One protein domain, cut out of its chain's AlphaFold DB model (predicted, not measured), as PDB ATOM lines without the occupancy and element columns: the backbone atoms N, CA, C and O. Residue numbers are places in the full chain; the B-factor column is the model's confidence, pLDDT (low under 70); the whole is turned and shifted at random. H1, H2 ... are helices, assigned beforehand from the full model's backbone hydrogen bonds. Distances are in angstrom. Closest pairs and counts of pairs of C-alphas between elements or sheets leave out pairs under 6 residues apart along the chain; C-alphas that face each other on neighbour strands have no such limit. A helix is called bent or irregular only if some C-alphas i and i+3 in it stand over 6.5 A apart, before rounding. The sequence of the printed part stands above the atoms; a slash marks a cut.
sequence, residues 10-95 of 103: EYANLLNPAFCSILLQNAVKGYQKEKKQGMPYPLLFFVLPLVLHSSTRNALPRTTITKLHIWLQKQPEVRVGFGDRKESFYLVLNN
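What this domain is: This is residues 10 to 95 of the 103 residues of an uncharacterized protein of Scytonema hofmannii PCC 7110 (UniProt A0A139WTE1). A short, uneven helix, H3, stands in the middle, crossed on one side by the long helix H2 and on roughly the opposite side by H7, while H5 and H6 carry the chain in an arc from H4, at the last end of H3, round to H7. The small helix H1 sits near the first residues of H2, and H1 and H5 touch no other helix. The printed part has 86 residues, with seven named helices in the order H1 to H7 and no named strand, and its class is all helix. The whole is compact, with a radius of gyration of the C-alphas of 13.5 A, and the C-alphas span 36 by 28 by 22 A along their three main axes.

Where its parts are: H1, residues 10 to 14, begins at C-alpha 10, at (164.683, 126.991, 113.526), and measures 6.0 A from first to last C-alpha. H2, residues 17 to 35, is the longest helix by residues, with 19, and runs 26.6 A to C-alpha 35 at (156.968, 148.825, 138.564). H3, residues 41 to 52, is 18.9 A long and only just irregular: C-alphas 45 and 48 are 6.8 A apart, against about 5 A in a regular helix. H4, residues 54 to 59, measures 8.6 A. H5, residues 68 to 74, measures 9.9 A. H6, residues 76 to 79, measures 5.3 A. H7, residues 82 to 93, is 16.6 A long and ends at C-alpha 93, at (166.851, 122.217, 129.071).

How they stand to each other: H3 is the hub, touching three other helices, and its centre is the nearest to the mean of the C-alphas, at 3.5 A. H1 is close to H3 but not clearly touching, the closest C-alphas being those of Leu 14 and Leu 52, 7.4 A apart. H1 is likewise close to H2 but not clearly touching, with the C-alphas of Asn 13 and Phe 19 closest at 7.7 A. H2 and H3 touch at a steep tilt of 59 degrees, opposite ways, through residues 20 to 27 of H2 and 44 to 48 of H3 alone; the closest C-alphas are those of Leu 24 and Val 47, 6.7 A apart. H3 and H4 only just touch, with 3 pairs of C-alphas within 8 A, and touch only at the corner by their link. Their closest C-alphas are those of Val 51 and Arg 57, at 5.1 A, and their lines are about perpendicular at 73 degrees. H4 and H6 only just touch, with 3 pairs of C-alphas within 8 A, the closest being those of Thr 56 and Val 78 at 5.6 A. H5 is close to H6 but not clearly touching, with the C-alphas of Leu 72 and Val 78 closest at 7.0 A, and is apart from H3 and H4. H6 and H7 meet only through their link. H7 touches H3, about perpendicular at 85 degrees, and of H3 residue 49 alone takes part; the C-alphas of Pro 49 and Lys 86 are closest at 6.6 A. H2 and H7 are apart. Every O i to N i+4 pair is within hydrogen-bond range in H1, H2, H4, H5 and H7. In H3 it is 3 of 8, beside 6 of 9 O i to N i+3 pairs, and H6 is too short for an O i to N i+4 pair.

The domain as a whole: The two C-alphas farthest apart are those of Ile 65 and Asn 95, at 37.9 A. The printed part has no cut and no long link; H4 to H5, with 8 residues between, is short but not tight, and the other links are tight. The mean pLDDT of the printed part is 84.6, and residue 81 and residues 87 to 95 are under 70.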
ATOM      1  N   GLU A  10     165.668 126.116 112.897       84.81
ATOM      2  CA  GLU A  10     164.683 126.991 113.526       84.81
ATOM      3  C   GLU A  10     164.552 126.709 115.023       84.81
ATOM      4  O   GLU A  10     164.559 127.635 115.832       84.81
ATOM      5  N   TYR A  11     164.483 125.431 115.413       82.12
ATOM      6  CA  TYR A  11     164.399 125.037 116.820       82.12
ATOM      7  C   TYR A  11     165.706 125.311 117.562       82.12
ATOM      8  O   TYR A  11     165.668 125.783 118.698       82.12
ATOM      9  N   ALA A  12     166.852 125.034 116.934       82.25
ATOM     10  CA  ALA A  12     168.161 125.310 117.521       82.25
ATOM     11  C   ALA A  12     168.364 126.815 117.769       82.25
ATOM     12  O   ALA A  12     168.825 127.208 118.842       82.25
ATOM     13  N   ASN A  13     167.946 127.658 116.821       86.50
ATOM     14  CA  ASN A  13     168.016 129.113 116.942       86.50
ATOM     15  C   ASN A  13     167.023 129.659 117.975       86.50
ATOM     16  O   ASN A  13     167.392 130.493 118.799       86.50
ATOM     17  N   LEU A  14     165.777 129.171 117.973       86.88
ATOM     18  CA  LEU A  14     164.736 129.618 118.903       86.88
ATOM     19  C   LEU A  14     165.070 129.271 120.362       86.88
ATOM     20  O   LEU A  14     164.740 130.031 121.270       86.88
ATOM     21  N   LEU A  15     165.725 128.129 120.583       86.12
ATOM     22  CA  LEU A  15     166.131 127.638 121.903       86.12
ATOM     23  C   LEU A  15     167.589 127.974 122.245       86.12
ATOM     24  O   LEU A  15     168.116 127.480 123.241       86.12
ATOM     25  N   ASN A  16     168.243 128.818 121.444       88.31
ATOM     26  CA  ASN A  16     169.598 129.276 121.707       88.31
ATOM     27  C   ASN A  16     169.642 130.013 123.066       88.31
ATOM     28  O   ASN A  16     168.886 130.975 123.258       88.31
ATOM     29  N   PRO A  17     170.529 129.625 124.005       89.06
ATOM     30  CA  PRO A  17     170.656 130.286 125.304       89.06
ATOM     31  C   PRO A  17     170.920 131.794 125.221       89.06
ATOM     32  O   PRO A  17     170.404 132.543 126.048       89.06
ATOM     33  N   ALA A  18     171.670 132.256 124.216       92.19
ATOM     34  CA  ALA A  18     171.940 133.677 124.005       92.19
ATOM     35  C   ALA A  18     170.673 134.447 123.600       92.19
ATOM     36  O   ALA A  18     170.438 135.561 124.061       92.19
ATOM     37  N   PHE A  19     169.811 133.843 122.782       91.62
ATOM     38  CA  PHE A  19     168.526 134.447 122.437       91.62
ATOM     39  C   PHE A  19     167.568 134.438 123.636       91.62
ATOM     40  O   PHE A  19     166.943 135.451 123.958       91.62
ATOM     41  N   CYS A  20     167.501 133.315 124.357       92.56
ATOM     42  CA  CYS A  20     166.667 133.184 125.548       92.56
ATOM     43  C   CYS A  20     167.068 134.181 126.648       92.56
ATOM     44  O   CYS A  20     166.192 134.762 127.289       92.56
ATOM     45  N   SER A  21     168.364 134.426 126.855       94.19
ATOM     46  CA  SER A  21     168.838 135.392 127.852       94.19
ATOM     47  C   SER A  21     168.432 136.827 127.507       94.19
ATOM     48  O   SER A  21     168.023 137.569 128.400       94.19
ATOM     49  N   ILE A  22     168.439 137.201 126.222       96.25
ATOM     50  CA  ILE A  22     167.939 138.499 125.749       96.25
ATOM     51  C   ILE A  22     166.439 138.640 126.034       96.25
ATOM     52  O   ILE A  22     166.006 139.679 126.536       96.25
ATOM     53  N   LEU A  23     165.638 137.600 125.775       94.75
ATOM     54  CA  LEU A  23     164.202 137.619 126.086       94.75
ATOM     55  C   LEU A  23     163.942 137.819 127.584       94.75
ATOM     56  O   LEU A  23     163.116 138.653 127.960       94.75
ATOM     57  N   LEU A  24     164.666 137.091 128.437       95.31
ATOM     58  CA  LEU A  24     164.560 137.235 129.889       95.31
ATOM     59  C   LEU A  24     164.999 138.630 130.346       95.31
ATOM     60  O   LEU A  24     164.292 139.267 131.125       95.31
ATOM     61  N   GLN A  25     166.114 139.143 129.824       96.81
ATOM     62  CA  GLN A  25     166.595 140.486 130.140       96.81
ATOM     63  C   GLN A  25     165.555 141.551 129.770       96.81
ATOM     64  O   GLN A  25     165.286 142.450 130.565       96.81
ATOM     65  N   ASN A  26     164.942 141.440 128.591       95.75
ATOM     66  CA  ASN A  26     163.907 142.369 128.146       95.75
ATOM     67  C   ASN A  26     162.658 142.303 129.030       95.75
ATOM     68  O   ASN A  26     162.097 143.346 129.366       95.75
ATOM     69  N   ALA A  27     162.254 141.108 129.470       94.25
ATOM     70  CA  ALA A  27     161.141 140.950 130.401       94.25
ATOM     71  C   ALA A  27     161.427 141.609 131.761       94.25
ATOM     72  O   ALA A  27     160.576 142.329 132.288       94.25
ATOM     73  N   VAL A  28     162.640 141.430 132.298       96.50
ATOM     74  CA  VAL A  28     163.067 142.061 133.558       96.50
ATOM     75  C   VAL A  28     163.117 143.583 133.419       96.50
ATOM     76  O   VAL A  28     162.534 144.285 134.246       96.50
ATOM     77  N   LYS A  29     163.738 144.104 132.352       96.44
ATOM     78  CA  LYS A  29     163.807 145.548 132.067       96.44
ATOM     79  C   LYS A  29     162.417 146.165 131.919       96.44
ATOM     80  O   LYS A  29     162.149 147.222 132.487       96.44
ATOM     81  N   GLY A  30     161.521 145.498 131.189       93.31
ATOM     82  CA  GLY A  30     160.132 145.929 131.029       93.31
ATOM     83  C   GLY A  30     159.396 145.990 132.367       93.31
ATOM     84  O   GLY A  30     158.777 147.002 132.685       93.31
ATOM     85  N   TYR A  31     159.535 144.957 133.201       93.31
ATOM     86  CA  TYR A  31     158.944 144.944 134.539       93.31
ATOM     87  C   TYR A  31     159.480 146.081 135.422       93.31
ATOM     88  O   TYR A  31     158.698 146.805 136.037       93.31
ATOM     89  N   GLN A  32     160.802 146.271 135.457       95.44
ATOM     90  CA  GLN A  32     161.448 147.337 136.231       95.44
ATOM     91  C   GLN A  32     161.011 148.730 135.772       95.44
ATOM     92  O   GLN A  32     160.785 149.607 136.606       95.44
ATOM     93  N   LYS A  33     160.839 148.942 134.462       94.81
ATOM     94  CA  LYS A  33     160.361 150.216 133.912       94.81
ATOM     95  C   LYS A  33     158.969 150.575 134.440       94.81
ATOM     96  O   LYS A  33     158.775 151.719 134.856       94.81
ATOM     97  N   GLU A  34     158.054 149.604 134.444       91.56
ATOM     98  CA  GLU A  34     156.645 149.769 134.829       91.56
ATOM     99  C   GLU A  34     156.424 149.795 136.348       91.56
ATOM    100  O   GLU A  34     155.559 150.516 136.839       91.56
ATOM    101  N   LYS A  35     157.175 148.992 137.114       91.88
ATOM    102  CA  LYS A  35     156.968 148.825 138.564       91.88
ATOM    103  C   LYS A  35     158.013 149.503 139.441       91.88
ATOM    104  O   LYS A  35     157.836 149.512 140.652       91.88
ATOM    105  N   LYS A  36     159.077 150.058 138.854       93.81
ATOM    106  CA  LYS A  36     160.192 150.717 139.564       93.81
ATOM    107  C   LYS A  36     160.834 149.840 140.650       93.81
ATOM    108  O   LYS A  36     161.418 150.348 141.598       93.81
ATOM    109  N   GLN A  37     160.751 148.518 140.491       94.62
ATOM    110  CA  GLN A  37     161.284 147.521 141.419       94.62
ATOM    111  C   GLN A  37     161.777 146.284 140.656       94.62
ATOM    112  O   GLN A  37     161.415 146.078 139.494       94.62
ATOM    113  N   GLY A  38     162.568 145.436 141.317       93.62
ATOM    114  CA  GLY A  38     163.018 144.157 140.760       93.62
ATOM    115  C   GLY A  38     161.860 143.212 140.420       93.62
ATOM    116  O   GLY A  38     160.848 143.169 141.119       93.62
ATOM    117  N   MET A  39     162.011 142.441 139.340       94.56
ATOM    118  CA  MET A  39     161.031 141.420 138.968       94.56
ATOM    119  C   MET A  39     161.074 140.257 139.971       94.56
ATOM    120  O   MET A  39     162.153 139.705 140.192       94.56
ATOM    121  N   PRO A  40     159.930 139.831 140.544       94.50
ATOM    122  CA  PRO A  40     159.873 138.618 141.346       94.50
ATOM    123  C   PRO A  40     160.398 137.412 140.564       94.50
ATOM    124  O   PRO A  40     159.911 137.117 139.471       94.50
ATOM    125  N   TYR A  41     161.356 136.691 141.147       92.19
ATOM    126  CA  TYR A  41     162.022 135.552 140.509       92.19
ATOM    127  C   TYR A  41     161.060 134.497 139.919       92.19
ATOM    128  O   TYR A  41     161.286 134.071 138.785       92.19
ATOM    129  N   PRO A  42     159.937 134.129 140.576       91.12
ATOM    130  CA  PRO A  42     158.994 133.163 140.007       91.12
ATOM    131  C   PRO A  42     158.411 133.566 138.644       91.12
ATOM    132  O   PRO A  42     158.015 132.695 137.872       91.12
ATOM    133  N   LEU A  43     158.372 134.865 138.315       88.94
ATOM    134  CA  LEU A  43     157.847 135.336 137.034       88.94
ATOM    135  C   LEU A  43     158.744 134.964 135.847       88.94
ATOM    136  O   LEU A  43     158.222 134.794 134.745       88.94
ATOM    137  N   LEU A  44     160.053 134.765 136.056       90.75
ATOM    138  CA  LEU A  44     160.970 134.368 134.980       90.75
ATOM    139  C   LEU A  44     160.555 133.049 134.319       90.75
ATOM    140  O   LEU A  44     160.646 132.920 133.099       90.75
ATOM    141  N   PHE A  45     160.038 132.093 135.097       87.19
ATOM    142  CA  PHE A  45     159.629 130.781 134.584       87.19
ATOM    143  C   PHE A  45     158.434 130.842 133.627       87.19
ATOM    144  O   PHE A  45     158.195 129.887 132.889       87.19
ATOM    145  N   PHE A  46     157.691 131.951 133.610       86.38
ATOM    146  CA  PHE A  46     156.575 132.149 132.689       86.38
ATOM    147  C   PHE A  46     156.993 132.830 131.384       86.38
ATOM    148  O   PHE A  46     156.301 132.679 130.381       86.38
ATOM    149  N   VAL A  47     158.121 133.545 131.358       90.06
ATOM    150  CA  VAL A  47     158.514 134.361 130.199       90.06
ATOM    151  C   VAL A  47     158.734 133.495 128.957       90.06
ATOM    152  O   VAL A  47     158.099 133.722 127.927       90.06
ATOM    153  N   LEU A  48     159.591 132.476 129.045       89.81
ATOM    154  CA  LEU A  48     159.945 131.655 127.881       89.81
ATOM    155  C   LEU A  48     158.759 130.832 127.342       89.81
ATOM    156  O   LEU A  48     158.508 130.912 126.138       89.81
ATOM    157  N   PRO A  49     157.968 130.116 128.173       85.12
ATOM    158  CA  PRO A  49     156.818 129.358 127.674       85.12
ATOM    159  C   PRO A  49     155.739 130.224 127.010       85.12
ATOM    160  O   PRO A  49     155.061 129.749 126.100       85.12
ATOM    161  N   LEU A  50     155.572 131.480 127.445       86.06
ATOM    162  CA  LEU A  50     154.598 132.404 126.857       86.06
ATOM    163  C   LEU A  50     155.094 133.014 125.539       86.06
ATOM    164  O   LEU A  50     154.312 133.159 124.602       86.06
ATOM    165  N   VAL A  51     156.379 133.372 125.454       88.88
ATOM    166  CA  VAL A  51     156.940 134.110 124.307       88.88
ATOM    167  C   VAL A  51     157.381 133.187 123.166       88.88
ATOM    168  O   VAL A  51     157.276 133.555 121.993       88.88
ATOM    169  N   LEU A  52     157.884 131.992 123.479       88.88
ATOM    170  CA  LEU A  52     158.419 131.074 122.467       88.88
ATOM    171  C   LEU A  52     157.322 130.242 121.790       88.88
ATOM    172  O   LEU A  52     157.485 129.835 120.642       88.88
ATOM    173  N   HIS A  53     156.181 130.045 122.452       86.81
ATOM    174  CA  HIS A  53     155.021 129.400 121.847       86.81
ATOM    175  C   HIS A  53     154.248 130.388 120.961       86.81
ATOM    176  O   HIS A  53     153.695 131.374 121.450       86.81
ATOM    177  N   SER A  54     154.190 130.116 119.655       85.00
ATOM    178  CA  SER A  54     153.642 131.030 118.642       85.00
ATOM    179  C   SER A  54     152.200 131.455 118.924       85.00
ATOM    180  O   SER A  54     151.921 132.651 118.965       85.00
ATOM    181  N   SER A  55     151.295 130.505 119.180       85.88
ATOM    182  CA  SER A  55     149.878 130.803 119.425       85.88
ATOM    183  C   SER A  55     149.686 131.662 120.671       85.88
ATOM    184  O   SER A  55     148.907 132.609 120.663       85.88
ATOM    185  N   THR A  56     150.448 131.381 121.733       86.50
ATOM    186  CA  THR A  56     150.390 132.171 122.969       86.50
ATOM    187  C   THR A  56     150.935 133.574 122.756       86.50
ATOM    188  O   THR A  56     150.286 134.532 123.168       86.50
ATOM    189  N   ARG A  57     152.070 133.713 122.062       87.50
ATOM    190  CA  ARG A  57     152.649 135.016 121.726       87.50
ATOM    191  C   ARG A  57     151.695 135.866 120.890       87.50
ATOM    192  O   ARG A  57     151.559 137.053 121.160       87.50
ATOM    193  N   ASN A  58     151.024 135.267 119.909       88.56
ATOM    194  CA  ASN A  58     150.076 135.973 119.044       88.56
ATOM    195  C   ASN A  58     148.805 136.407 119.794       88.56
ATOM    196  O   ASN A  58     148.205 137.415 119.436       88.56
ATOM    197  N   ALA A  59     148.418 135.674 120.840       88.62
ATOM    198  CA  ALA A  59     147.275 136.002 121.687       88.62
ATOM    199  C   ALA A  59     147.597 137.020 122.800       88.62
ATOM    200  O   ALA A  59     146.673 137.477 123.482       88.62
ATOM    201  N   LEU A  60     148.878 137.355 123.032       87.19
ATOM    202  CA  LEU A  60     149.275 138.275 124.100       87.19
ATOM    203  C   LEU A  60     148.630 139.658 123.912       87.19
ATOM    204  O   LEU A  60     148.527 140.153 122.786       87.19
ATOM    205  N   PRO A  61     148.242 140.333 125.011       85.19
ATOM    206  CA  PRO A  61     147.772 141.704 124.938       85.19
ATOM    207  C   PRO A  61     148.845 142.600 124.322       85.19
ATOM    208  O   PRO A  61     150.007 142.562 124.724       85.19
ATOM    209  N   ARG A  62     148.443 143.470 123.392       84.94
ATOM    210  CA  ARG A  62     149.343 144.484 122.815       84.94
ATOM    211  C   ARG A  62     149.691 145.593 123.814       84.94
ATOM    212  O   ARG A  62     150.620 146.355 123.577       84.94
ATOM    213  N   THR A  63     148.940 145.696 124.911       84.06
ATOM    214  CA  THR A  63     149.106 146.712 125.957       84.06
ATOM    215  C   THR A  63     149.173 146.068 127.341       84.06
ATOM    216  O   THR A  63     148.645 144.980 127.571       84.06
ATOM    217  N   THR A  64     149.786 146.758 128.301       82.00
ATOM    218  CA  THR A  64     149.952 146.295 129.691       82.00
ATOM    219  C   THR A  64     148.734 146.570 130.584       82.00
ATOM    220  O   THR A  64     148.765 146.264 131.775       82.00
ATOM    221  N   ILE A  65     147.650 147.121 130.021       83.50
ATOM    222  CA  ILE A  65     146.434 147.517 130.754       83.50
ATOM    223  C   ILE A  65     145.745 146.294 131.372       83.50
ATOM    224  O   ILE A  65     145.288 146.326 132.516       83.50
ATOM    225  N   THR A  66     145.673 145.193 130.622       81.12
ATOM    226  CA  THR A  66     145.029 143.969 131.107       81.12
ATOM    227  C   THR A  66     146.003 143.191 131.983       81.12
ATOM    228  O   THR A  66     147.047 142.736 131.516       81.12
ATOM    229  N   LYS A  67     145.646 142.988 133.256       84.50
ATOM    230  CA  LYS A  67     146.424 142.137 134.166       84.50
ATOM    231  C   LYS A  67     146.514 140.715 133.603       84.50
ATOM    232  O   LYS A  67     145.518 140.175 133.126       84.50
ATOM    233  N   LEU A  68     147.679 140.082 133.744       82.94
ATOM    234  CA  LEU A  68     147.956 138.747 133.199       82.94
ATOM    235  C   LEU A  68     146.888 137.700 133.567       82.94
ATOM    236  O   LEU A  68     146.450 136.955 132.699       82.94
ATOM    237  N   HIS A  69     146.432 137.661 134.826       82.94
ATOM    238  CA  HIS A  69     145.416 136.695 135.266       82.94
ATOM    239  C   HIS A  69     144.047 136.922 134.606       82.94
ATOM    240  O   HIS A  69     143.374 135.954 134.265       82.94
ATOM    241  N   ILE A  70     143.663 138.181 134.366       87.06
ATOM    242  CA  ILE A  70     142.420 138.525 133.661       87.06
ATOM    243  C   ILE A  70     142.523 138.124 132.191       87.06
ATOM    244  O   ILE A  70     141.587 137.558 131.636       87.06
ATOM    245  N   TRP A  71     143.666 138.381 131.553       88.25
ATOM    246  CA  TRP A  71     143.886 137.945 130.176       88.25
ATOM    247  C   TRP A  71     143.861 136.417 130.052       88.25
ATOM    248  O   TRP A  71     143.163 135.894 129.188       88.25
ATOM    249  N   LEU A  72     144.531 135.699 130.960       85.19
ATOM    250  CA  LEU A  72     144.492 134.235 130.998       85.19
ATOM    251  C   LEU A  72     143.058 133.722 131.127       85.19
ATOM    252  O   LEU A  72     142.693 132.779 130.429       85.19
ATOM    253  N   GLN A  73     142.231 134.345 131.974       85.75
ATOM    254  CA  GLN A  73     140.811 134.006 132.110       85.75
ATOM    255  C   GLN A  73     140.024 134.190 130.804       85.75
ATOM    256  O   GLN A  73     139.171 133.357 130.502       85.75
ATOM    257  N   LYS A  74     140.346 135.220 130.016       85.69
ATOM    258  CA  LYS A  74     139.691 135.517 128.735       85.69
ATOM    259  C   LYS A  74     140.173 134.654 127.566       85.69
ATOM    260  O   LYS A  74     139.392 134.464 126.647       85.69
ATOM    261  N   GLN A  75     141.399 134.128 127.621       84.00
ATOM    262  CA  GLN A  75     141.992 133.268 126.585       84.00
ATOM    263  C   GLN A  75     142.236 131.839 127.107       84.00
ATOM    264  O   GLN A  75     143.362 131.485 127.482       84.00
ATOM    265  N   PRO A  76     141.186 131.005 127.232       79.88
ATOM    266  CA  PRO A  76     141.308 129.637 127.738       79.88
ATOM    267  C   PRO A  76     142.218 128.746 126.877       79.88
ATOM    268  O   PRO A  76     142.921 127.899 127.423       79.88
ATOM    269  N   GLU A  77     142.296 128.972 125.569       79.81
ATOM    270  CA  GLU A  77     143.154 128.240 124.632       79.81
ATOM    271  C   GLU A  77     144.650 128.394 124.939       79.81
ATOM    272  O   GLU A  77     145.441 127.487 124.685       79.81
ATOM    273  N   VAL A  78     145.048 129.497 125.579       80.50
ATOM    274  CA  VAL A  78     146.425 129.689 126.053       80.50
ATOM    275  C   VAL A  78     146.753 128.743 127.213       80.50
ATOM    276  O   VAL A  78     147.904 128.318 127.358       80.50
ATOM    277  N   ARG A  79     145.753 128.386 128.032       74.69
ATOM    278  CA  ARG A  79     145.905 127.470 129.175       74.69
ATOM    279  C   ARG A  79     145.956 126.008 128.739       74.69
ATOM    280  O   ARG A  79     146.622 125.209 129.399       74.69
ATOM    281  N   VAL A  80     145.314 125.662 127.624       75.38
ATOM    282  CA  VAL A  80     145.333 124.301 127.070       75.38
ATOM    283  C   VAL A  80     146.775 123.901 126.734       75.38
ATOM    284  O   VAL A  80     147.497 124.621 126.041       75.38
ATOM    285  N   GLY A  81     147.229 122.775 127.291       69.31
ATOM    286  CA  GLY A  81     148.584 122.250 127.095       69.31
ATOM    287  C   GLY A  81     149.710 123.084 127.722       69.31
ATOM    288  O   GLY A  81     150.879 122.843 127.426       69.31
ATOM    289  N   PHE A  82     149.415 124.083 128.571       73.12
ATOM    290  CA  PHE A  82     150.463 124.887 129.222       73.12
ATOM    291  C   PHE A  82     151.360 124.033 130.134       73.12
ATOM    292  O   PHE A  82     152.578 124.216 130.143       73.12
ATOM    293  N   GLY A  83     150.769 123.066 130.848       72.62
ATOM    294  CA  GLY A  83     151.510 122.083 131.647       72.62
ATOM    295  C   GLY A  83     152.476 121.261 130.792       72.62
ATOM    296  O   GLY A  83     153.672 121.229 131.075       72.62
ATOM    297  N   ASP A  84     151.986 120.712 129.681       70.62
ATOM    298  CA  ASP A  84     152.780 119.883 128.765       70.62
ATOM    299  C   ASP A  84     153.918 120.670 128.101       70.62
ATOM    300  O   ASP A  84     155.019 120.151 127.892       70.62
ATOM    301  N   ARG A  85     153.693 121.957 127.798       72.12
ATOM    302  CA  ARG A  85     154.733 122.851 127.267       72.12
ATOM    303  C   ARG A  85     155.809 123.158 128.302       72.12
ATOM    304  O   ARG A  85     156.984 123.199 127.940       72.12
ATOM    305  N   LYS A  86     155.436 123.348 129.573       71.19
ATOM    306  CA  LYS A  86     156.398 123.544 130.669       71.19
ATOM    307  C   LYS A  86     157.272 122.302 130.851       71.19
ATOM    308  O   LYS A  86     158.489 122.437 130.943       71.19
ATOM    309  N   GLU A  87     156.659 121.122 130.826       68.06
ATOM    310  CA  GLU A  87     157.363 119.839 130.898       68.06
ATOM    311  C   GLU A  87     158.304 119.667 129.699       68.06
ATOM    312  O   GLU A  87     159.487 119.380 129.855       68.06
ATOM    313  N   SER A  88     157.825 119.963 128.489       66.75
ATOM    314  CA  SER A  88     158.643 119.915 127.273       66.75
ATOM    315  C   SER A  88     159.853 120.851 127.345       66.75
ATOM    316  O   SER A  88     160.958 120.441 126.999       66.75
ATOM    317  N   PHE A  89     159.677 122.078 127.844       66.69
ATOM    318  CA  PHE A  89     160.780 123.021 128.054       66.69
ATOM    319  C   PHE A  89     161.783 122.515 129.090       66.69
ATOM    320  O   PHE A  89     162.990 122.585 128.866       66.69
ATOM    321  N   TYR A  90     161.296 121.975 130.206       65.38
ATOM    322  CA  TYR A  90     162.142 121.398 131.245       65.38
ATOM    323  C   TYR A  90     162.978 120.223 130.715       65.38
ATOM    324  O   TYR A  90     164.170 120.121 131.009       65.38
ATOM    325  N   LEU A  91     162.382 119.364 129.885       61.94
ATOM    326  CA  LEU A  91     163.062 118.225 129.268       61.94
ATOM    327  C   LEU A  91     164.096 118.662 128.223       61.94
ATOM    328  O   LEU A  91     165.190 118.100 128.184       61.94
ATOM    329  N   VAL A  92     163.788 119.701 127.436       62.97
ATOM    330  CA  VAL A  92     164.727 120.321 126.485       62.97
ATOM    331  C   VAL A  92     165.949 120.894 127.201       62.97
ATOM    332  O   VAL A  92     167.068 120.665 126.746       62.97
ATOM    333  N   LEU A  93     165.753 121.612 128.310       62.56
ATOM    334  CA  LEU A  93     166.851 122.217 129.071       62.56
ATOM    335  C   LEU A  93     167.721 121.170 129.779       62.56
ATOM    336  O   LEU A  93     168.928 121.351 129.880       62.56
ATOM    337  N   ASN A  94     167.127 120.063 130.228       59.00
ATOM    338  CA  ASN A  94     167.838 119.019 130.970       59.00
ATOM    339  C   ASN A  94     168.291 117.828 130.111       59.00
ATOM    340  O   ASN A  94     168.717 116.817 130.668       59.00
ATOM    341  N   ASN A  95     168.167 117.909 128.778       58.88
ATOM    342  CA  ASN A  95     168.453 116.811 127.841       58.88
ATOM    343  C   ASN A  95     167.839 115.457 128.263       58.88
ATOM    344  O   ASN A  95     168.372 114.393 127.944       58.88
TER     345      ASN A  95